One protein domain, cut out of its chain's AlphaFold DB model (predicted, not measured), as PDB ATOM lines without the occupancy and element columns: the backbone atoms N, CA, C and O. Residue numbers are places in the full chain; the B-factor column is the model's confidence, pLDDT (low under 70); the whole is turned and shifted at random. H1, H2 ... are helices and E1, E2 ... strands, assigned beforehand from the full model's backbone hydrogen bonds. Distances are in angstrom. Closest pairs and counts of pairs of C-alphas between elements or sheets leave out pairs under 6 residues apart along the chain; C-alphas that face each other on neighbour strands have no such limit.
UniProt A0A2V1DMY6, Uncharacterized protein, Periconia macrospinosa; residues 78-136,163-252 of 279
ATOM      1  N   PRO A  78     174.721 139.716 124.723       56.78
ATOM      2  CA  PRO A  78     175.314 139.739 126.069       56.78
ATOM      3  C   PRO A  78     176.730 140.352 126.102       56.78
ATOM      4  O   PRO A  78     177.136 140.895 127.121       56.78
ATOM      5  N   ARG A  79     177.457 140.337 124.975       59.72
ATOM      6  CA  ARG A  79     178.743 141.033 124.806       59.72
ATOM      7  C   ARG A  79     178.647 142.558 124.923       59.72
ATOM      8  O   ARG A  79     179.547 143.137 125.512       59.72
ATOM      9  N   SER A  80     177.599 143.210 124.422       56.91
ATOM     10  CA  SER A  80     177.486 144.675 124.473       56.91
ATOM     11  C   SER A  80     177.183 145.180 125.883       56.91
ATOM     12  O   SER A  80     177.783 146.155 126.322       56.91
ATOM     13  N   TYR A  81     176.362 144.460 126.652       60.50
ATOM     14  CA  TYR A  81     176.169 144.748 128.079       60.50
ATOM     15  C   TYR A  81     177.476 144.615 128.879       60.50
ATOM     16  O   TYR A  81     177.798 145.465 129.706       60.50
ATOM     17  N   LEU A  82     178.271 143.576 128.601       61.31
ATOM     18  CA  LEU A  82     179.587 143.421 129.228       61.31
ATOM     19  C   LEU A  82     180.581 144.493 128.798       61.31
ATOM     20  O   LEU A  82     181.366 144.943 129.626       61.31
ATOM     21  N   ALA A  83     180.533 144.918 127.539       58.00
ATOM     22  CA  ALA A  83     181.362 145.997 127.028       58.00
ATOM     23  C   ALA A  83     181.085 147.319 127.754       58.00
ATOM     24  O   ALA A  83     182.024 148.010 128.140       58.00
ATOM     25  N   MET A  84     179.816 147.613 128.047       62.25
ATOM     26  CA  MET A  84     179.439 148.795 128.828       62.25
ATOM     27  C   MET A  84     179.975 148.761 130.262       62.25
ATOM     28  O   MET A  84     180.382 149.785 130.794       62.25
ATOM     29  N   GLN A  85     180.039 147.580 130.880       65.88
ATOM     30  CA  GLN A  85     180.634 147.415 132.211       65.88
ATOM     31  C   GLN A  85     182.170 147.383 132.201       65.88
ATOM     32  O   GLN A  85     182.792 147.555 133.247       65.88
ATOM     33  N   ALA A  86     182.789 147.110 131.049       64.19
ATOM     34  CA  ALA A  86     184.232 146.925 130.931       64.19
ATOM     35  C   ALA A  86     185.012 148.248 130.859       64.19
ATOM     36  O   ALA A  86     186.183 148.279 131.237       64.19
ATOM     37  N   VAL A  87     184.377 149.325 130.389       68.94
ATOM     38  CA  VAL A  87     184.997 150.650 130.256       68.94
ATOM     39  C   VAL A  87     184.692 151.476 131.506       68.94
ATOM     40  O   VAL A  87     183.641 152.110 131.624       68.94
ATOM     41  N   TYR A  88     185.614 151.449 132.469       70.88
ATOM     42  CA  TYR A  88     185.498 152.214 133.713       70.88
ATOM     43  C   TYR A  88     185.355 153.719 133.436       70.88
ATOM     44  O   TYR A  88     186.110 154.280 132.651       70.88
ATOM     45  N   GLY A  89     184.395 154.376 134.095       78.56
ATOM     46  CA  GLY A  89     184.132 155.817 133.939       78.56
ATOM     47  C   GLY A  89     183.181 156.187 132.791       78.56
ATOM     48  O   GLY A  89     182.736 157.338 132.716       78.56
ATOM     49  N   SER A  90     182.814 155.217 131.947       84.12
ATOM     50  CA  SER A  90     181.769 155.407 130.941       84.12
ATOM     51  C   SER A  90     180.368 155.444 131.567       84.12
ATOM     52  O   SER A  90     180.092 154.832 132.601       84.12
ATOM     53  N   THR A  91     179.487 156.199 130.926       85.62
ATOM     54  CA  THR A  91     178.073 156.386 131.264       85.62
ATOM     55  C   THR A  91     177.208 155.919 130.099       85.62
ATOM     56  O   THR A  91     177.702 155.739 128.984       85.62
ATOM     57  N   LEU A  92     175.909 155.713 130.327       82.12
ATOM     58  CA  LEU A  92     175.001 155.286 129.256       82.12
ATOM     59  C   LEU A  92     174.911 156.328 128.136       82.12
ATOM     60  O   LEU A  92     174.770 155.973 126.965       82.12
ATOM     61  N   GLU A  93     175.063 157.595 128.499       84.50
ATOM     62  CA  GLU A  93     175.105 158.748 127.615       84.50
ATOM     63  C   GLU A  93     176.279 158.667 126.632       84.50
ATOM     64  O   GLU A  93     176.104 158.994 125.464       84.50
ATOM     65  N   ASP A  94     177.439 158.143 127.043       89.31
ATOM     66  CA  ASP A  94     178.601 158.002 126.149       89.31
ATOM     67  C   ASP A  94     178.340 156.980 125.040       89.31
ATOM     68  O   ASP A  94     178.669 157.189 123.872       89.31
ATOM     69  N   PHE A  95     177.686 155.869 125.385       85.81
ATOM     70  CA  PHE A  95     177.270 154.879 124.396       85.81
ATOM     71  C   PHE A  95     176.124 155.391 123.523       85.81
ATOM     72  O   PHE A  95     175.961 154.934 122.389       85.81
ATOM     73  N   ALA A  96     175.263 156.263 124.054       83.75
ATOM     74  CA  ALA A  96     174.197 156.899 123.287       83.75
ATOM     75  C   ALA A  96     174.771 157.913 122.298       83.75
ATOM     76  O   ALA A  96     174.295 157.983 121.167       83.75
ATOM     77  N   GLU A  97     175.835 158.616 122.683       88.81
ATOM     78  CA  GLU A  97     176.523 159.587 121.841       88.81
ATOM     79  C   GLU A  97     177.177 158.933 120.621       88.81
ATOM     80  O   GLU A  97     177.028 159.449 119.517       88.81
ATOM     81  N   ILE A  98     177.786 157.749 120.768       89.69
ATOM     82  CA  ILE A  98     178.240 156.945 119.616       89.69
ATOM     83  C   ILE A  98     177.080 156.689 118.643       89.69
ATOM     84  O   ILE A  98     177.190 156.946 117.445       89.69
ATOM     85  N   GLY A  99     175.938 156.220 119.162       84.50
ATOM     86  CA  GLY A  99     174.744 156.007 118.345       84.50
ATOM     87  C   GLY A  99     174.319 157.296 117.638       84.50
ATOM     88  O   GLY A  99     174.132 157.306 116.424       84.50
ATOM     89  N   ARG A 100     174.234 158.413 118.370       87.31
ATOM     90  CA  ARG A 100     173.870 159.727 117.825       87.31
ATOM     91  C   ARG A 100     174.814 160.166 116.701       87.31
ATOM     92  O   ARG A 100     174.332 160.642 115.676       87.31
ATOM     93  N   VAL A 101     176.129 160.008 116.872       89.38
ATOM     94  CA  VAL A 101     177.146 160.347 115.863       89.38
ATOM     95  C   VAL A 101     176.971 159.496 114.604       89.38
ATOM     96  O   VAL A 101     176.878 160.053 113.509       89.38
ATOM     97  N   ASN A 102     176.817 158.177 114.745       87.31
ATOM     98  CA  ASN A 102     176.629 157.275 113.606       87.31
ATOM     99  C   ASN A 102     175.320 157.580 112.850       87.31
ATOM    100  O   ASN A 102     175.315 157.639 111.618       87.31
ATOM    101  N   HIS A 103     174.225 157.885 113.553       82.75
ATOM    102  CA  HIS A 103     172.975 158.342 112.922       82.75
ATOM    103  C   HIS A 103     173.112 159.725 112.274       82.75
ATOM    104  O   HIS A 103     172.518 159.989 111.233       82.75
ATOM    105  N   ALA A 104     173.920 160.627 112.832       85.50
ATOM    106  CA  ALA A 104     174.186 161.919 112.202       85.50
ATOM    107  C   ALA A 104     174.982 161.762 110.893       85.50
ATOM    108  O   ALA A 104     174.670 162.426 109.905       85.50
ATOM    109  N   HIS A 105     175.968 160.861 110.861       87.69
ATOM    110  CA  HIS A 105     176.731 160.528 109.656       87.69
ATOM    111  C   HIS A 105     175.859 159.857 108.584       87.69
ATOM    112  O   HIS A 105     176.004 160.140 107.392       87.69
ATOM    113  N   SER A 106     174.901 159.023 108.999       79.81
ATOM    114  CA  SER A 106     174.016 158.276 108.098       79.81
ATOM    115  C   SER A 106     173.195 159.178 107.165       79.81
ATOM    116  O   SER A 106     172.945 158.811 106.017       79.81
ATOM    117  N   LYS A 107     172.852 160.396 107.607       79.06
ATOM    118  CA  LYS A 107     172.119 161.398 106.812       79.06
ATOM    119  C   LYS A 107     172.854 161.809 105.538       79.06
ATOM    120  O   LYS A 107     172.218 162.167 104.549       79.06
ATOM    121  N   ASN A 108     174.183 161.730 105.550       79.25
ATOM    122  CA  ASN A 108     175.024 162.044 104.397       79.25
ATOM    123  C   ASN A 108     175.208 160.835 103.462       79.25
ATOM    124  O   ASN A 108     175.821 160.960 102.401       79.25
ATOM    125  N   ASN A 109     174.681 159.665 103.835       79.81
ATOM    126  CA  ASN A 109     174.784 158.433 103.075       79.81
ATOM    127  C   ASN A 109     173.447 158.115 102.373       79.81
ATOM    128  O   ASN A 109     172.500 157.666 103.026       79.81
ATOM    129  N   PRO A 110     173.356 158.237 101.033       75.50
ATOM    130  CA  PRO A 110     172.126 157.937 100.291       75.50
ATOM    131  C   PRO A 110     171.690 156.459 100.383       75.50
ATOM    132  O   PRO A 110     170.576 156.123  99.973       75.50
ATOM    133  N   TYR A 111     172.541 155.584 100.927       69.19
ATOM    134  CA  TYR A 111     172.290 154.157 101.119       69.19
ATOM    135  C   TYR A 111     171.873 153.784 102.564       69.19
ATOM    136  O   TYR A 111     171.575 152.618 102.825       69.19
ATOM    137  N   SER A 112     171.813 154.731 103.512       67.75
ATOM    138  CA  SER A 112     171.483 154.472 104.931       67.75
ATOM    139  C   SER A 112     170.058 153.937 105.168       67.75
ATOM    140  O   SER A 112     169.131 154.345 104.469       67.75
ATOM    141  N   GLN A 113     169.886 153.053 106.176       66.25
ATOM    142  CA  GLN A 113     168.606 152.463 106.620       66.25
ATOM    143  C   GLN A 113     167.708 153.472 107.306       66.25
ATOM    144  O   GLN A 113     166.494 153.493 107.082       66.25
ATOM    145  N   PHE A 114     168.333 154.291 108.141       63.75
ATOM    146  CA  PHE A 114     167.683 155.197 109.063       63.75
ATOM    147  C   PHE A 114     168.210 156.612 108.817       63.75
ATOM    148  O   PHE A 114     169.161 157.032 109.470       63.75
ATOM    149  N   PRO A 115     167.613 157.355 107.867       54.78
ATOM    150  CA  PRO A 115     167.865 158.789 107.742       54.78
ATOM    151  C   PRO A 115     167.170 159.602 108.854       54.78
ATOM    152  O   PRO A 115     167.469 160.783 109.029       54.78
ATOM    153  N   ASP A 116     166.247 158.975 109.593       55.16
ATOM    154  CA  ASP A 116     165.403 159.607 110.606       55.16
ATOM    155  C   ASP A 116     165.929 159.335 112.028       55.16
ATOM    156  O   ASP A 116     166.277 158.204 112.372       55.16
ATOM    157  N   GLU A 117     165.935 160.360 112.885       53.03
ATOM    158  CA  GLU A 117     166.270 160.244 114.312       53.03
ATOM    159  C   GLU A 117     165.108 159.559 115.062       53.03
ATOM    160  O   GLU A 117     164.034 160.145 115.191       53.03
ATOM    161  N   TYR A 118     165.267 158.318 115.548       51.38
ATOM    162  CA  TYR A 118     164.164 157.598 116.216       51.38
ATOM    163  C   TYR A 118     164.565 156.889 117.519       51.38
ATOM    164  O   TYR A 118     165.356 155.966 117.496       51.38
ATOM    165  N   THR A 119     163.969 157.229 118.664       47.78
ATOM    166  CA  THR A 119     164.528 156.974 120.014       47.78
ATOM    167  C   THR A 119     163.929 155.834 120.881       47.78
ATOM    168  O   THR A 119     164.011 155.932 122.106       47.78
ATOM    169  N   PRO A 120     163.324 154.731 120.387       50.72
ATOM    170  CA  PRO A 120     162.777 153.727 121.296       50.72
ATOM    171  C   PRO A 120     163.888 152.862 121.908       50.72
ATOM    172  O   PRO A 120     164.794 152.380 121.222       50.72
ATOM    173  N   MET A 121     163.787 152.621 123.213       48.28
ATOM    174  CA  MET A 121     164.642 151.689 123.950       48.28
ATOM    175  C   MET A 121     164.343 150.233 123.525       48.28
ATOM    176  O   MET A 121     163.171 149.886 123.387       48.28
ATOM    177  N   ILE A 122     165.358 149.380 123.295       53.25
ATOM    178  CA  ILE A 122     165.149 147.947 122.966       53.25
ATOM    179  C   ILE A 122     165.213 147.086 124.224       53.25
ATOM    180  O   ILE A 122     164.330 146.265 124.455       53.25
ATOM    181  N   HIS A 123     166.270 147.243 125.017       43.25
ATOM    182  CA  HIS A 123     166.484 146.500 126.252       43.25
ATOM    183  C   HIS A 123     167.493 147.275 127.087       43.25
ATOM    184  O   HIS A 123     168.605 147.477 126.616       43.25
ATOM    185  N   GLU A 124     167.150 147.667 128.314       47.97
ATOM    186  CA  GLU A 124     168.056 148.431 129.178       47.97
ATOM    187  C   GLU A 124     169.448 147.765 129.267       47.97
ATOM    188  O   GLU A 124     169.527 146.547 129.483       47.97
ATOM    189  N   PRO A 125     170.548 148.511 129.051       57.19
ATOM    190  CA  PRO A 125     170.637 149.953 128.764       57.19
ATOM    191  C   PRO A 125     170.674 150.336 127.263       57.19
ATOM    192  O   PRO A 125     170.882 151.497 126.928       57.19
ATOM    193  N   LEU A 126     170.512 149.379 126.348       56.69
ATOM    194  CA  LEU A 126     170.619 149.583 124.903       56.69
ATOM    195  C   LEU A 126     169.299 150.035 124.265       56.69
ATOM    196  O   LEU A 126     168.234 149.410 124.376       56.69
ATOM    197  N   THR A 127     169.389 151.115 123.503       63.25
ATOM    198  CA  THR A 127     168.313 151.617 122.649       63.25
ATOM    199  C   THR A 127     168.350 150.988 121.260       63.25
ATOM    200  O   THR A 127     169.345 150.395 120.849       63.25
ATOM    201  N   LYS A 128     167.256 151.120 120.501       61.72
ATOM    202  CA  LYS A 128     167.177 150.633 119.114       61.72
ATOM    203  C   LYS A 128     168.270 151.201 118.227       61.72
ATOM    204  O   LYS A 128     168.789 150.486 117.383       61.72
ATOM    205  N   LEU A 129     168.630 152.459 118.458       64.69
ATOM    206  CA  LEU A 129     169.668 153.161 117.713       64.69
ATOM    207  C   LEU A 129     171.089 152.790 118.133       64.69
ATOM    208  O   LEU A 129     172.026 153.381 117.624       64.69
ATOM    209  N   GLN A 130     171.265 151.855 119.062       61.94
ATOM    210  CA  GLN A 130     172.579 151.349 119.462       61.94
ATOM    211  C   GLN A 130     172.804 149.906 119.001       61.94
ATOM    212  O   GLN A 130     173.821 149.317 119.359       61.94
ATOM    213  N   CYS A 131     171.867 149.339 118.238       62.78
ATOM    214  CA  CYS A 131     171.911 147.974 117.728       62.78
ATOM    215  C   CYS A 131     171.800 147.995 116.204       62.78
ATOM    216  O   CYS A 131     170.891 148.629 115.664       62.78
ATOM    217  N   CYS A 132     172.666 147.253 115.513       63.41
ATOM    218  CA  CYS A 132     172.543 147.109 114.067       63.41
ATOM    219  C   CYS A 132     171.231 146.383 113.678       63.41
ATOM    220  O   CYS A 132     170.817 145.418 114.335       63.41
ATOM    221  N   PRO A 133     170.532 146.836 112.624       66.50
ATOM    222  CA  PRO A 133     169.343 146.170 112.106       66.50
ATOM    223  C   PRO A 133     169.706 144.921 111.288       66.50
ATOM    224  O   PRO A 133     170.776 144.820 110.687       66.50
ATOM    225  N   THR A 134     168.765 143.980 111.182       68.56
ATOM    226  CA  THR A 134     168.842 142.934 110.153       68.56
ATOM    227  C   THR A 134     168.625 143.555 108.777       68.56
ATOM    228  O   THR A 134     167.606 144.226 108.577       68.56
ATOM    229  N   SER A 135     169.528 143.298 107.831       67.81
ATOM    230  CA  SER A 135     169.464 143.869 106.486       67.81
ATOM    231  C   SER A 135     169.786 142.834 105.402       67.81
ATOM    232  O   SER A 135     170.291 141.749 105.683       67.81
ATOM    233  N   ASP A 136     169.485 143.177 104.152       74.25
ATOM    234  CA  ASP A 136     169.947 142.429 102.987       74.25
ATOM    235  C   ASP A 136     171.003 143.249 102.262       74.25
ATOM    236  O   ASP A 136     170.715 144.361 101.807       74.25
ATOM    237  N   ALA A 163     197.769 149.655 101.931       94.12
ATOM    238  CA  ALA A 163     199.083 149.785 102.563       94.12
ATOM    239  C   ALA A 163     199.329 148.707 103.628       94.12
ATOM    240  O   ALA A 163     200.463 148.267 103.796       94.12
ATOM    241  N   GLY A 164     198.280 148.235 104.304       92.38
ATOM    242  CA  GLY A 164     198.368 147.156 105.284       92.38
ATOM    243  C   GLY A 164     197.054 146.403 105.454       92.38
ATOM    244  O   GLY A 164     195.968 146.945 105.256       92.38
ATOM    245  N   GLN A 165     197.139 145.118 105.786       93.31
ATOM    246  CA  GLN A 165     195.978 144.289 106.068       93.31
ATOM    247  C   GLN A 165     196.360 143.083 106.921       93.31
ATOM    248  O   GLN A 165     197.215 142.282 106.554       93.31
ATOM    249  N   ALA A 166     195.626 142.876 108.011       92.12
ATOM    250  CA  ALA A 166     195.814 141.714 108.862       92.12
ATOM    251  C   ALA A 166     194.486 141.055 109.229       92.12
ATOM    252  O   ALA A 166     193.442 141.697 109.340       92.12
ATOM    253  N   THR A 167     194.556 139.747 109.454       89.88
ATOM    254  CA  THR A 167     193.484 138.955 110.051       89.88
ATOM    255  C   THR A 167     194.035 138.274 111.288       89.88
ATOM    256  O   THR A 167     195.091 137.645 111.215       89.88
ATOM    257  N   ALA A 168     193.311 138.352 112.398       90.19
ATOM    258  CA  ALA A 168     193.679 137.686 113.637       90.19
ATOM    259  C   ALA A 168     192.512 136.852 114.166       90.19
ATOM    260  O   ALA A 168     191.354 137.087 113.819       90.19
ATOM    261  N   THR A 169     192.838 135.893 115.024       88.62
ATOM    262  CA  THR A 169     191.895 135.198 115.903       88.62
ATOM    263  C   THR A 169     192.252 135.509 117.347       88.62
ATOM    264  O   THR A 169     193.351 135.988 117.630       88.62
ATOM    265  N   ASP A 170     191.341 135.212 118.265       84.81
ATOM    266  CA  ASP A 170     191.599 135.359 119.691       84.81
ATOM    267  C   ASP A 170     192.845 134.574 120.142       84.81
ATOM    268  O   ASP A 170     193.126 133.472 119.658       84.81
ATOM    269  N   THR A 171     193.582 135.145 121.094       88.19
ATOM    270  CA  THR A 171     194.662 134.463 121.821       88.19
ATOM    271  C   THR A 171     194.080 133.748 123.051       88.19
ATOM    272  O   THR A 171     192.920 133.977 123.413       88.19
ATOM    273  N   PRO A 172     194.862 132.917 123.770       88.56
ATOM    274  CA  PRO A 172     194.424 132.363 125.052       88.56
ATOM    275  C   PRO A 172     193.995 133.422 126.083       88.56
ATOM    276  O   PRO A 172     193.269 133.088 127.022       88.56
ATOM    277  N   ASP A 173     194.392 134.690 125.906       86.06
ATOM    278  CA  ASP A 173     194.018 135.779 126.807       86.06
ATOM    279  C   ASP A 173     192.509 136.048 126.834       86.06
ATOM    280  O   ASP A 173     191.988 136.448 127.875       86.06
ATOM    281  N   LEU A 174     191.786 135.708 125.757       83.06
ATOM    282  CA  LEU A 174     190.318 135.737 125.706       83.06
ATOM    283  C   LEU A 174     189.684 135.035 126.919       83.06
ATOM    284  O   LEU A 174     188.647 135.455 127.430       83.06
ATOM    285  N   PHE A 175     190.316 133.961 127.398       82.31
ATOM    286  CA  PHE A 175     189.784 133.104 128.450       82.31
ATOM    287  C   PHE A 175     190.246 133.492 129.865       82.31
ATOM    288  O   PHE A 175     189.997 132.758 130.824       82.31
ATOM    289  N   ARG A 176     190.858 134.674 130.043       80.88
ATOM    290  CA  ARG A 176     191.285 135.209 131.354       80.88
ATOM    291  C   ARG A 176     190.143 135.783 132.198       80.88
ATOM    292  O   ARG A 176     190.394 136.380 133.242       80.88
ATOM    293  N   ARG A 177     188.884 135.580 131.783       72.19
ATOM    294  CA  ARG A 177     187.647 135.967 132.498       72.19
ATOM    295  C   ARG A 177     187.424 137.481 132.656       72.19
ATOM    296  O   ARG A 177     186.459 137.887 133.313       72.19
ATOM    297  N   SER A 178     188.266 138.334 132.069       79.19
ATOM    298  CA  SER A 178     188.028 139.780 132.064       79.19
ATOM    299  C   SER A 178     186.902 140.128 131.081       79.19
ATOM    300  O   SER A 178     186.721 139.463 130.060       79.19
ATOM    301  N   ALA A 179     186.101 141.148 131.403       75.50
ATOM    302  CA  ALA A 179     185.000 141.558 130.530       75.50
ATOM    303  C   ALA A 179     185.516 142.116 129.196       75.50
ATOM    304  O   ALA A 179     184.941 141.802 128.161       75.50
ATOM    305  N   ILE A 180     186.619 142.874 129.219       78.12
ATOM    306  CA  ILE A 180     187.204 143.490 128.021       78.12
ATOM    307  C   ILE A 180     187.865 142.468 127.081       78.12
ATOM    308  O   ILE A 180     187.811 142.622 125.862       78.12
ATOM    309  N   ASP A 181     188.414 141.380 127.626       78.38
ATOM    310  CA  ASP A 181     188.968 140.303 126.800       78.38
ATOM    311  C   ASP A 181     187.834 139.502 126.145       78.38
ATOM    312  O   ASP A 181     187.843 139.307 124.933       78.38
ATOM    313  N   LEU A 182     186.792 139.137 126.910       75.88
ATOM    314  CA  LEU A 182     185.644 138.342 126.434       75.88
ATOM    315  C   LEU A 182     184.810 139.010 125.328       75.88
ATOM    316  O   LEU A 182     184.049 138.333 124.629       75.88
ATOM    317  N   ILE A 183     184.929 140.327 125.171       75.94
ATOM    318  CA  ILE A 183     184.243 141.107 124.132       75.94
ATOM    319  C   ILE A 183     185.110 141.361 122.890       75.94
ATOM    320  O   ILE A 183     184.606 141.941 121.932       75.94
ATOM    321  N   GLY A 184     186.363 140.892 122.869       79.19
ATOM    322  CA  GLY A 184     187.216 140.913 121.677       79.19
ATOM    323  C   GLY A 184     188.158 142.118 121.554       79.19
ATOM    324  O   GLY A 184     188.527 142.490 120.438       79.19
ATOM    325  N   TYR A 185     188.578 142.731 122.668       84.44
ATOM    326  CA  TYR A 185     189.612 143.776 122.637       84.44
ATOM    327  C   TYR A 185     190.929 143.249 122.044       84.44
ATOM    328  O   TYR A 185     191.441 143.821 121.085       84.44
ATOM    329  N   GLY A 186     191.437 142.118 122.550       87.50
ATOM    330  CA  GLY A 186     192.758 141.599 122.170       87.50
ATOM    331  C   GLY A 186     192.873 141.209 120.694       87.50
ATOM    332  O   GLY A 186     193.865 141.525 120.045       87.50
ATOM    333  N   ILE A 187     191.839 140.579 120.124       88.44
ATOM    334  CA  ILE A 187     191.799 140.264 118.686       88.44
ATOM    335  C   ILE A 187     191.786 141.538 117.826       88.44
ATOM    336  O   ILE A 187     192.455 141.586 116.791       88.44
ATOM    337  N   SER A 188     191.071 142.578 118.268       88.94
ATOM    338  CA  SER A 188     191.009 143.867 117.572       88.94
ATOM    339  C   SER A 188     192.366 144.576 117.618       88.94
ATOM    340  O   SER A 188     192.883 144.973 116.576       88.94
ATOM    341  N   GLU A 189     192.983 144.654 118.798       91.50
ATOM    342  CA  GLU A 189     194.308 145.254 119.009       91.50
ATOM    343  C   GLU A 189     195.388 144.541 118.188       91.50
ATOM    344  O   GLU A 189     196.181 145.188 117.501       91.50
ATOM    345  N   LEU A 190     195.387 143.204 118.191       92.44
ATOM    346  CA  LEU A 190     196.361 142.403 117.453       92.44
ATOM    347  C   LEU A 190     196.270 142.651 115.945       92.44
ATOM    348  O   LEU A 190     197.285 142.921 115.300       92.44
ATOM    349  N   ALA A 191     195.063 142.584 115.382       91.44
ATOM    350  CA  ALA A 191     194.874 142.806 113.955       91.44
ATOM    351  C   ALA A 191     195.188 144.259 113.555       91.44
ATOM    352  O   ALA A 191     195.838 144.485 112.538       91.44
ATOM    353  N   ALA A 192     194.799 145.241 114.374       91.81
ATOM    354  CA  ALA A 192     195.108 146.650 114.132       91.81
ATOM    355  C   ALA A 192     196.609 146.911 114.131       91.81
ATOM    356  O   ALA A 192     197.136 147.501 113.191       91.81
ATOM    357  N   THR A 193     197.301 146.410 115.153       93.75
ATOM    358  CA  THR A 193     198.750 146.557 115.302       93.75
ATOM    359  C   THR A 193     199.485 145.959 114.107       93.75
ATOM    360  O   THR A 193     200.408 146.575 113.581       93.75
ATOM    361  N   GLN A 194     199.075 144.775 113.644       95.31
ATOM    362  CA  GLN A 194     199.685 144.130 112.480       95.31
ATOM    363  C   GLN A 194     199.439 144.912 111.183       95.31
ATOM    364  O   GLN A 194     200.390 145.133 110.436       95.31
ATOM    365  N   ALA A 195     198.207 145.367 110.937       94.12
ATOM    366  CA  ALA A 195     197.871 146.124 109.733       94.12
ATOM    367  C   ALA A 195     198.572 147.493 109.694       94.12
ATOM    368  O   ALA A 195     199.163 147.851 108.681       94.12
ATOM    369  N   LEU A 196     198.579 148.227 110.811       94.19
ATOM    370  CA  LEU A 196     199.283 149.510 110.943       94.19
ATOM    371  C   LEU A 196     200.799 149.356 110.794       94.19
ATOM    372  O   LEU A 196     201.446 150.177 110.145       94.19
ATOM    373  N   LYS A 197     201.365 148.280 111.355       96.12
ATOM    374  CA  LYS A 197     202.785 147.955 111.198       96.12
ATOM    375  C   LYS A 197     203.137 147.666 109.742       96.12
ATOM    376  O   LYS A 197     204.168 148.140 109.279       96.12
ATOM    377  N   GLU A 198     202.310 146.903 109.030       95.25
ATOM    378  CA  GLU A 198     202.505 146.649 107.599       95.25
ATOM    379  C   GLU A 198     202.414 147.950 106.787       95.25
ATOM    380  O   GLU A 198     203.290 148.219 105.967       95.25
ATOM    381  N   ALA A 199     201.438 148.804 107.107       94.56
ATOM    382  CA  ALA A 199     201.268 150.119 106.493       94.56
ATOM    383  C   ALA A 199     202.350 151.144 106.885       94.56
ATOM    384  O   ALA A 199     202.444 152.195 106.260       94.56
ATOM    385  N   SER A 200     203.183 150.849 107.892       96.44
ATOM    386  CA  SER A 200     204.229 151.744 108.410       96.44
ATOM    387  C   SER A 200     203.703 153.107 108.888       96.44
ATOM    388  O   SER A 200     204.310 154.147 108.635       96.44
ATOM    389  N   VAL A 201     202.581 153.099 109.606       93.56
ATOM    390  CA  VAL A 201     201.905 154.301 110.128       93.56
ATOM    391  C   VAL A 201     201.442 154.111 111.570       93.56
ATOM    392  O   VAL A 201     201.292 152.988 112.054       93.56
ATOM    393  N   ASN A 202     201.172 155.215 112.262       93.06
ATOM    394  CA  ASN A 202     200.582 155.197 113.595       93.06
ATOM    395  C   ASN A 202     199.054 155.346 113.514       93.06
ATOM    396  O   ASN A 202     198.549 155.972 112.581       93.06
ATOM    397  N   PRO A 203     198.295 154.891 114.532       90.94
ATOM    398  CA  PRO A 203     196.844 155.091 114.575       90.94
ATOM    399  C   PRO A 203     196.410 156.551 114.363       90.94
ATOM    400  O   PRO A 203     195.440 156.836 113.673       90.94
ATOM    401  N   LYS A 204     197.171 157.506 114.910       90.06
ATOM    402  CA  LYS A 204     196.870 158.947 114.830       90.06
ATOM    403  C   LYS A 204     197.073 159.547 113.427       90.06
ATOM    404  O   LYS A 204     196.592 160.654 113.147       90.06
ATOM    405  N   ASP A 205     197.775 158.834 112.549       90.38
ATOM    406  CA  ASP A 205     197.982 159.244 111.159       90.38
ATOM    407  C   ASP A 205     196.726 158.969 110.315       90.38
ATOM    408  O   ASP A 205     196.442 159.700 109.364       90.38
ATOM    409  N   VAL A 206     195.912 157.991 110.724       91.94
ATOM    410  CA  VAL A 206     194.649 157.631 110.076       91.94
ATOM    411  C   VAL A 206     193.566 158.647 110.420       91.94
ATOM    412  O   VAL A 206     193.307 158.951 111.583       91.94
ATOM    413  N   LYS A 207     192.917 159.192 109.388       90.62
ATOM    414  CA  LYS A 207     191.896 160.244 109.546       90.62
ATOM    415  C   LYS A 207     190.471 159.724 109.526       90.62
ATOM    416  O   LYS A 207     189.576 160.399 110.032       90.62
ATOM    417  N   VAL A 208     190.269 158.544 108.951       92.56
ATOM    418  CA  VAL A 208     188.956 157.936 108.778       92.56
ATOM    419  C   VAL A 208     189.029 156.464 109.155       92.56
ATOM    420  O   VAL A 208     189.892 155.747 108.658       92.56
ATOM    421  N   TYR A 209     188.104 156.023 109.999       92.12
ATOM    422  CA  TYR A 209     187.925 154.622 110.360       92.12
ATOM    423  C   TYR A 209     186.507 154.171 110.020       92.12
ATOM    424  O   TYR A 209     185.546 154.844 110.371       92.12
ATOM    425  N   GLU A 210     186.375 153.007 109.389       88.56
ATOM    426  CA  GLU A 210     185.114 152.259 109.310       88.56
ATOM    427  C   GLU A 210     185.252 151.040 110.227       88.56
ATOM    428  O   GLU A 210     186.099 150.173 110.002       88.56
ATOM    429  N   LEU A 211     184.474 151.020 111.307       88.00
ATOM    430  CA  LEU A 211     184.564 150.046 112.390       88.00
ATOM    431  C   LEU A 211     183.373 149.093 112.378       88.00
ATOM    432  O   LEU A 211     182.309 149.384 111.843       88.00
ATOM    433  N   HIS A 212     183.547 147.938 113.018       82.06
ATOM    434  CA  HIS A 212     182.481 146.957 113.171       82.06
ATOM    435  C   HIS A 212     181.623 147.239 114.417       82.06
ATOM    436  O   HIS A 212     181.721 146.555 115.437       82.06
ATOM    437  N   ASP A 213     180.757 148.244 114.327       75.75
ATOM    438  CA  ASP A 213     179.824 148.689 115.367       75.75
ATOM    439  C   ASP A 213     178.523 147.870 115.366       75.75
ATOM    440  O   ASP A 213     177.429 148.395 115.205       75.75
ATOM    441  N   CYS A 214     178.586 146.552 115.596       71.75
ATOM    442  CA  CYS A 214     177.345 145.784 115.838       71.75
ATOM    443  C   CYS A 214     176.508 146.388 116.981       71.75
ATOM    444  O   CYS A 214     175.275 146.342 116.961       71.75
ATOM    445  N   PHE A 215     177.208 146.958 117.966       76.88
ATOM    446  CA  PHE A 215     176.650 147.748 119.047       76.88
ATOM    447  C   PHE A 215     177.567 148.937 119.338       76.88
ATOM    448  O   PHE A 215     178.786 148.816 119.189       76.88
ATOM    449  N   SER A 216     177.024 150.040 119.855       81.06
ATOM    450  CA  SER A 216     177.843 151.199 120.257       81.06
ATOM    451  C   SER A 216     178.906 150.837 121.301       81.06
ATOM    452  O   SER A 216     180.010 151.375 121.305       81.06
ATOM    453  N   ALA A 217     178.616 149.851 122.152       81.94
ATOM    454  CA  ALA A 217     179.568 149.343 123.130       81.94
ATOM    455  C   ALA A 217     180.773 148.619 122.498       81.94
ATOM    456  O   ALA A 217     181.869 148.662 123.052       81.94
ATOM    457  N   ASN A 218     180.597 147.986 121.332       81.88
ATOM    458  CA  ASN A 218     181.714 147.418 120.579       81.88
ATOM    459  C   ASN A 218     182.601 148.524 120.004       81.88
ATOM    460  O   ASN A 218     183.817 148.427 120.121       81.88
ATOM    461  N   GLU A 219     182.007 149.591 119.462       87.38
ATOM    462  CA  GLU A 219     182.765 150.729 118.931       87.38
ATOM    463  C   GLU A 219     183.635 151.386 120.015       87.38
ATOM    464  O   GLU A 219     184.828 151.579 119.795       87.38
ATOM    465  N   MET A 220     183.084 151.610 121.216       88.88
ATOM    466  CA  MET A 220     183.823 152.125 122.382       88.88
ATOM    467  C   MET A 220     185.109 151.331 122.662       88.88
ATOM    468  O   MET A 220     186.182 151.897 122.841       88.88
ATOM    469  N   VAL A 221     185.004 150.003 122.683       87.69
ATOM    470  CA  VAL A 221     186.127 149.108 122.995       87.69
ATOM    471  C   VAL A 221     187.120 149.056 121.839       87.69
ATOM    472  O   VAL A 221     188.329 149.000 122.061       87.69
ATOM    473  N   THR A 222     186.627 149.101 120.600       89.00
ATOM    474  CA  THR A 222     187.474 149.132 119.408       89.00
ATOM    475  C   THR A 222     188.272 150.435 119.312       89.00
ATOM    476  O   THR A 222     189.431 150.377 118.920       89.00
ATOM    477  N   ILE A 223     187.729 151.585 119.730       92.00
ATOM    478  CA  ILE A 223     188.473 152.860 119.794       92.00
ATOM    479  C   ILE A 223     189.741 152.717 120.649       92.00
ATOM    480  O   ILE A 223     190.821 153.146 120.235       92.00
ATOM    481  N   GLU A 224     189.630 152.075 121.814       90.88
ATOM    482  CA  GLU A 224     190.780 151.817 122.691       90.88
ATOM    483  C   GLU A 224     191.734 150.791 122.072       90.88
ATOM    484  O   GLU A 224     192.940 151.018 122.037       90.88
ATOM    485  N   ALA A 225     191.199 149.698 121.518       90.56
ATOM    486  CA  ALA A 225     192.002 148.641 120.898       90.56
ATOM    487  C   ALA A 225     192.810 149.130 119.683       90.56
ATOM    488  O   ALA A 225     193.870 148.591 119.378       90.56
ATOM    489  N   LEU A 226     192.320 150.157 118.983       91.38
ATOM    490  CA  LEU A 226     193.024 150.809 117.879       91.38
ATOM    491  C   LEU A 226     194.100 151.797 118.348       91.38
ATOM    492  O   LEU A 226     194.874 152.274 117.521       91.38
ATOM    493  N   GLY A 227     194.151 152.133 119.640       92.44
ATOM    494  CA  GLY A 227     195.065 153.136 120.184       92.44
ATOM    495  C   GLY A 227     194.659 154.583 119.878       92.44
ATOM    496  O   GLY A 227     195.515 155.470 119.861       92.44
ATOM    497  N   LEU A 228     193.371 154.840 119.614       93.00
ATOM    498  CA  LEU A 228     192.842 156.197 119.402       93.00
ATOM    499  C   LEU A 228     192.606 156.945 120.720       93.00
ATOM    500  O   LEU A 228     192.693 158.175 120.757       93.00
ATOM    501  N   ALA A 229     192.361 156.195 121.792       93.19
ATOM    502  CA  ALA A 229     192.317 156.661 123.168       93.19
ATOM    503  C   ALA A 229     193.078 155.674 124.066       93.19
ATOM    504  O   ALA A 229     193.212 154.498 123.721       93.19
ATOM    505  N   ASP A 230     193.559 156.143 125.221       91.25
ATOM    506  CA  ASP A 230     194.102 155.238 126.236       91.25
ATOM    507  C   ASP A 230     193.012 154.264 126.712       91.25
ATOM    508  O   ASP A 230     191.823 154.594 126.732       91.25
ATOM    509  N   LYS A 231     193.425 153.083 127.176       87.19
ATOM    510  CA  LYS A 231     192.520 152.096 127.771       87.19
ATOM    511  C   LYS A 231     191.721 152.698 128.934       87.19
ATOM    512  O   LYS A 231     192.297 153.272 129.858       87.19
ATOM    513  N   GLY A 232     190.403 152.532 128.898       86.50
ATOM    514  CA  GLY A 232     189.441 153.130 129.817       86.50
ATOM    515  C   GLY A 232     189.051 154.579 129.507       86.50
ATOM    516  O   GLY A 232     188.209 155.111 130.220       86.50
ATOM    517  N   LYS A 233     189.622 155.235 128.487       91.44
ATOM    518  CA  LYS A 233     189.399 156.666 128.198       91.44
ATOM    519  C   LYS A 233     188.696 156.949 126.872       91.44
ATOM    520  O   LYS A 233     188.572 158.117 126.503       91.44
ATOM    521  N   ALA A 234     188.190 155.943 126.152       92.31
ATOM    522  CA  ALA A 234     187.448 156.208 124.910       92.31
ATOM    523  C   ALA A 234     186.236 157.134 125.124       92.31
ATOM    524  O   ALA A 234     185.952 157.988 124.285       92.31
ATOM    525  N   HIS A 235     185.576 157.035 126.279       92.31
ATOM    526  CA  HIS A 235     184.454 157.898 126.640       92.31
ATOM    527  C   HIS A 235     184.836 159.392 126.705       92.31
ATOM    528  O   HIS A 235     184.040 160.245 126.319       92.31
ATOM    529  N   GLU A 236     186.062 159.731 127.122       94.81
ATOM    530  CA  GLU A 236     186.551 161.116 127.142       94.81
ATOM    531  C   GLU A 236     186.684 161.679 125.721       94.81
ATOM    532  O   GLU A 236     186.250 162.801 125.453       94.81
ATOM    533  N   LEU A 237     187.218 160.874 124.791       94.94
ATOM    534  CA  LEU A 237     187.332 161.236 123.374       94.94
ATOM    535  C   LEU A 237     185.953 161.496 122.752       94.94
ATOM    536  O   LEU A 237     185.783 162.450 121.992       94.94
ATOM    537  N   ILE A 238     184.965 160.667 123.090       94.50
ATOM    538  CA  ILE A 238     183.595 160.787 122.580       94.50
ATOM    539  C   ILE A 238     182.924 162.053 123.114       94.50
ATOM    540  O   ILE A 238     182.416 162.843 122.322       94.50
ATOM    541  N   ARG A 239     182.989 162.306 124.430       93.94
ATOM    542  CA  ARG A 239     182.436 163.525 125.054       93.94
ATOM    543  C   ARG A 239     183.036 164.805 124.481       93.94
ATOM    544  O   ARG A 239     182.348 165.816 124.384       93.94
ATOM    545  N   ALA A 240     184.309 164.765 124.092       95.94
ATOM    546  CA  ALA A 240     184.995 165.885 123.459       95.94
ATOM    547  C   ALA A 240     184.612 166.090 121.977       95.94
ATOM    548  O   ALA A 240     185.146 166.994 121.335       95.94
ATOM    549  N   GLY A 241     183.725 165.262 121.409       95.38
ATOM    550  CA  GLY A 241     183.365 165.305 119.990       95.38
ATOM    551  C   GLY A 241     184.473 164.787 119.068       95.38
ATOM    552  O   GLY A 241     184.511 165.118 117.885       95.38
ATOM    553  N   GLY A 242     185.403 163.985 119.591       96.12
ATOM    554  CA  GLY A 242     186.622 163.593 118.889       96.12
ATOM    555  C   GLY A 242     186.432 162.615 117.729       96.12
ATOM    556  O   GLY A 242     187.366 162.469 116.947       96.12
ATOM    557  N   ILE A 243     185.264 161.970 117.613       95.38
ATOM    558  CA  ILE A 243     184.992 160.871 116.663       95.38
ATOM    559  C   ILE A 243     184.160 161.272 115.423       95.38
ATOM    560  O   ILE A 243     183.794 160.416 114.618       95.38
ATOM    561  N   THR A 244     183.825 162.558 115.264       94.88
ATOM    562  CA  THR A 244     182.988 163.071 114.160       94.88
ATOM    563  C   THR A 244     183.739 164.085 113.285       94.88
ATOM    564  O   THR A 244     184.905 164.400 113.521       94.88
ATOM    565  N   TYR A 245     183.085 164.598 112.241       93.25
ATOM    566  CA  TYR A 245     183.639 165.619 111.351       93.25
ATOM    567  C   TYR A 245     184.123 166.852 112.131       93.25
ATOM    568  O   TYR A 245     183.379 167.435 112.915       93.25
ATOM    569  N   GLY A 246     185.374 167.258 111.892       92.25
ATOM    570  CA  GLY A 246     186.025 168.351 112.626       92.25
ATOM    571  C   GLY A 246     186.629 167.945 113.978       92.25
ATOM    572  O   GLY A 246     187.292 168.770 114.603       92.25
ATOM    573  N   GLY A 247     186.435 166.695 114.410       93.00
ATOM    574  CA  GLY A 247     187.082 166.106 115.580       93.00
ATOM    575  C   GLY A 247     188.501 165.599 115.298       93.00
ATOM    576  O   GLY A 247     189.104 165.883 114.262       93.00
ATOM    577  N   GLN A 248     189.039 164.818 116.237       93.44
ATOM    578  CA  GLN A 248     190.369 164.213 116.126       93.44
ATOM    579  C   GLN A 248     190.439 163.179 114.991       93.44
ATOM    580  O   GLN A 248     191.462 163.073 114.312       93.44
ATOM    581  N   VAL A 249     189.369 162.409 114.804       94.31
ATOM    582  CA  VAL A 249     189.259 161.321 113.832       94.31
ATOM    583  C   VAL A 249     187.800 161.165 113.407       94.31
ATOM    584  O   VAL A 249     186.900 161.382 114.209       94.31
ATOM    585  N   VAL A 250     187.542 160.787 112.155       94.69
ATOM    586  CA  VAL A 250     186.178 160.493 111.696       94.69
ATOM    587  C   VAL A 250     185.945 158.990 111.767       94.69
ATOM    588  O   VAL A 250     186.581 158.230 111.038       94.69
ATOM    589  N   ILE A 251     185.036 158.557 112.634       93.31
ATOM    590  CA  ILE A 251     184.634 157.153 112.747       93.31
ATOM    591  C   ILE A 251     183.280 156.967 112.068       93.31
ATOM    592  O   ILE A 251     182.371 157.778 112.238       93.31
ATOM    593  N   ASN A 252     183.157 155.903 111.277       90.31
ATOM    594  CA  ASN A 252     181.930 155.490 110.610       90.31
ATOM    595  C   ASN A 252     181.239 156.633 109.834       90.31
ATOM    596  O   ASN A 252     180.052 156.891 110.055       90.31
TER     597      ASN A 252
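AT A GLANCE: This is residues 78 to 136 and 163 to 252 of the 279 residues of an uncharacterized protein of Periconia macrospinosa (UniProt A0A2V1DMY6). A short helix, H6, lies in the middle of a rounded body, with the long helices H2 and H5 crossing it near its first and last residues, and H1 and H7 packing on it as well. The small helix H4 packs on H1, with the equally small H3 next to H4 at a corner, and a wide loop with the strand E1 lies beyond H2. The 149 printed residues run as H1, H2, E1, H3, H4, H5, H6, H7; the class is mostly helix, though under half of the residues, 66, are in named elements. The whole is compact, with a radius of gyration of the C-alphas of 15.2 A and spans of 39 by 34 by 34 A.

HOW THE PARTS SIT: Start with H2, residues 92 to 106, which with its residues 95 to 99 alone touches the hub H6, residues 216 to 225. Their closest C-alphas, those of Phe 95 and Ser 216, are 5.6 A apart, and their lines are about perpendicular at 86 degrees. At the other end of H6, look at Ala 225: its C-alpha is 4.5 A from that of Glu 189, the closest pair with H5, residues 185 to 199, at a steep tilt of 53 degrees, the same way. H1, residues 78 to 86, touches H6 at Ser 80 and Ala 217, 5.3 A between C-alphas, at a steep tilt of 54 degrees. H7, residues 234 to 239, touches H6 at Ala 234 and Glu 224, 5.9 A between C-alphas, at a steep tilt of 60 degrees, opposite ways. H4, residues 179 to 182, touches H1, the C-alphas of Ile 180 and Ala 86 being 5.4 A apart, and touches H3, residues 172 to 175, only at the corner, where C-alphas 174 and 181 are 4.9 A apart. E1, residues 121 to 123, is apart from H2 and pairs with no named strand; residues 126 to 127 pair with it, antiparallel. Every O i to N i+4 pair is within hydrogen-bond range in H1, H2, H5 and H7, and 5 of 6 are in H6; H3 and H4 are too short for such a pair.

IN THESE COORDINATES: Find C-alpha 92 at (175.001, 155.286, 129.256); from there H2 runs 21.4 A to C-alpha 106. H5 runs 20.9 A, H6 14.4 A and H1 12.4 A. H7 ends at C-alpha 239, (182.436, 163.525, 125.054).

THE WHOLE: The C-alphas of Pro 120 and Ser 200, the two farthest apart, are 43.5 A apart. Residues 137 to 162 are not printed, and C-alphas 136 and 163 are 30.1 A apart across the cut. The links H2 to E1 and H5 to H6 are long. Confidence is under 70 at residues 78 to 87 and 111 to 135; the mean pLDDT of the printed part is 81.2.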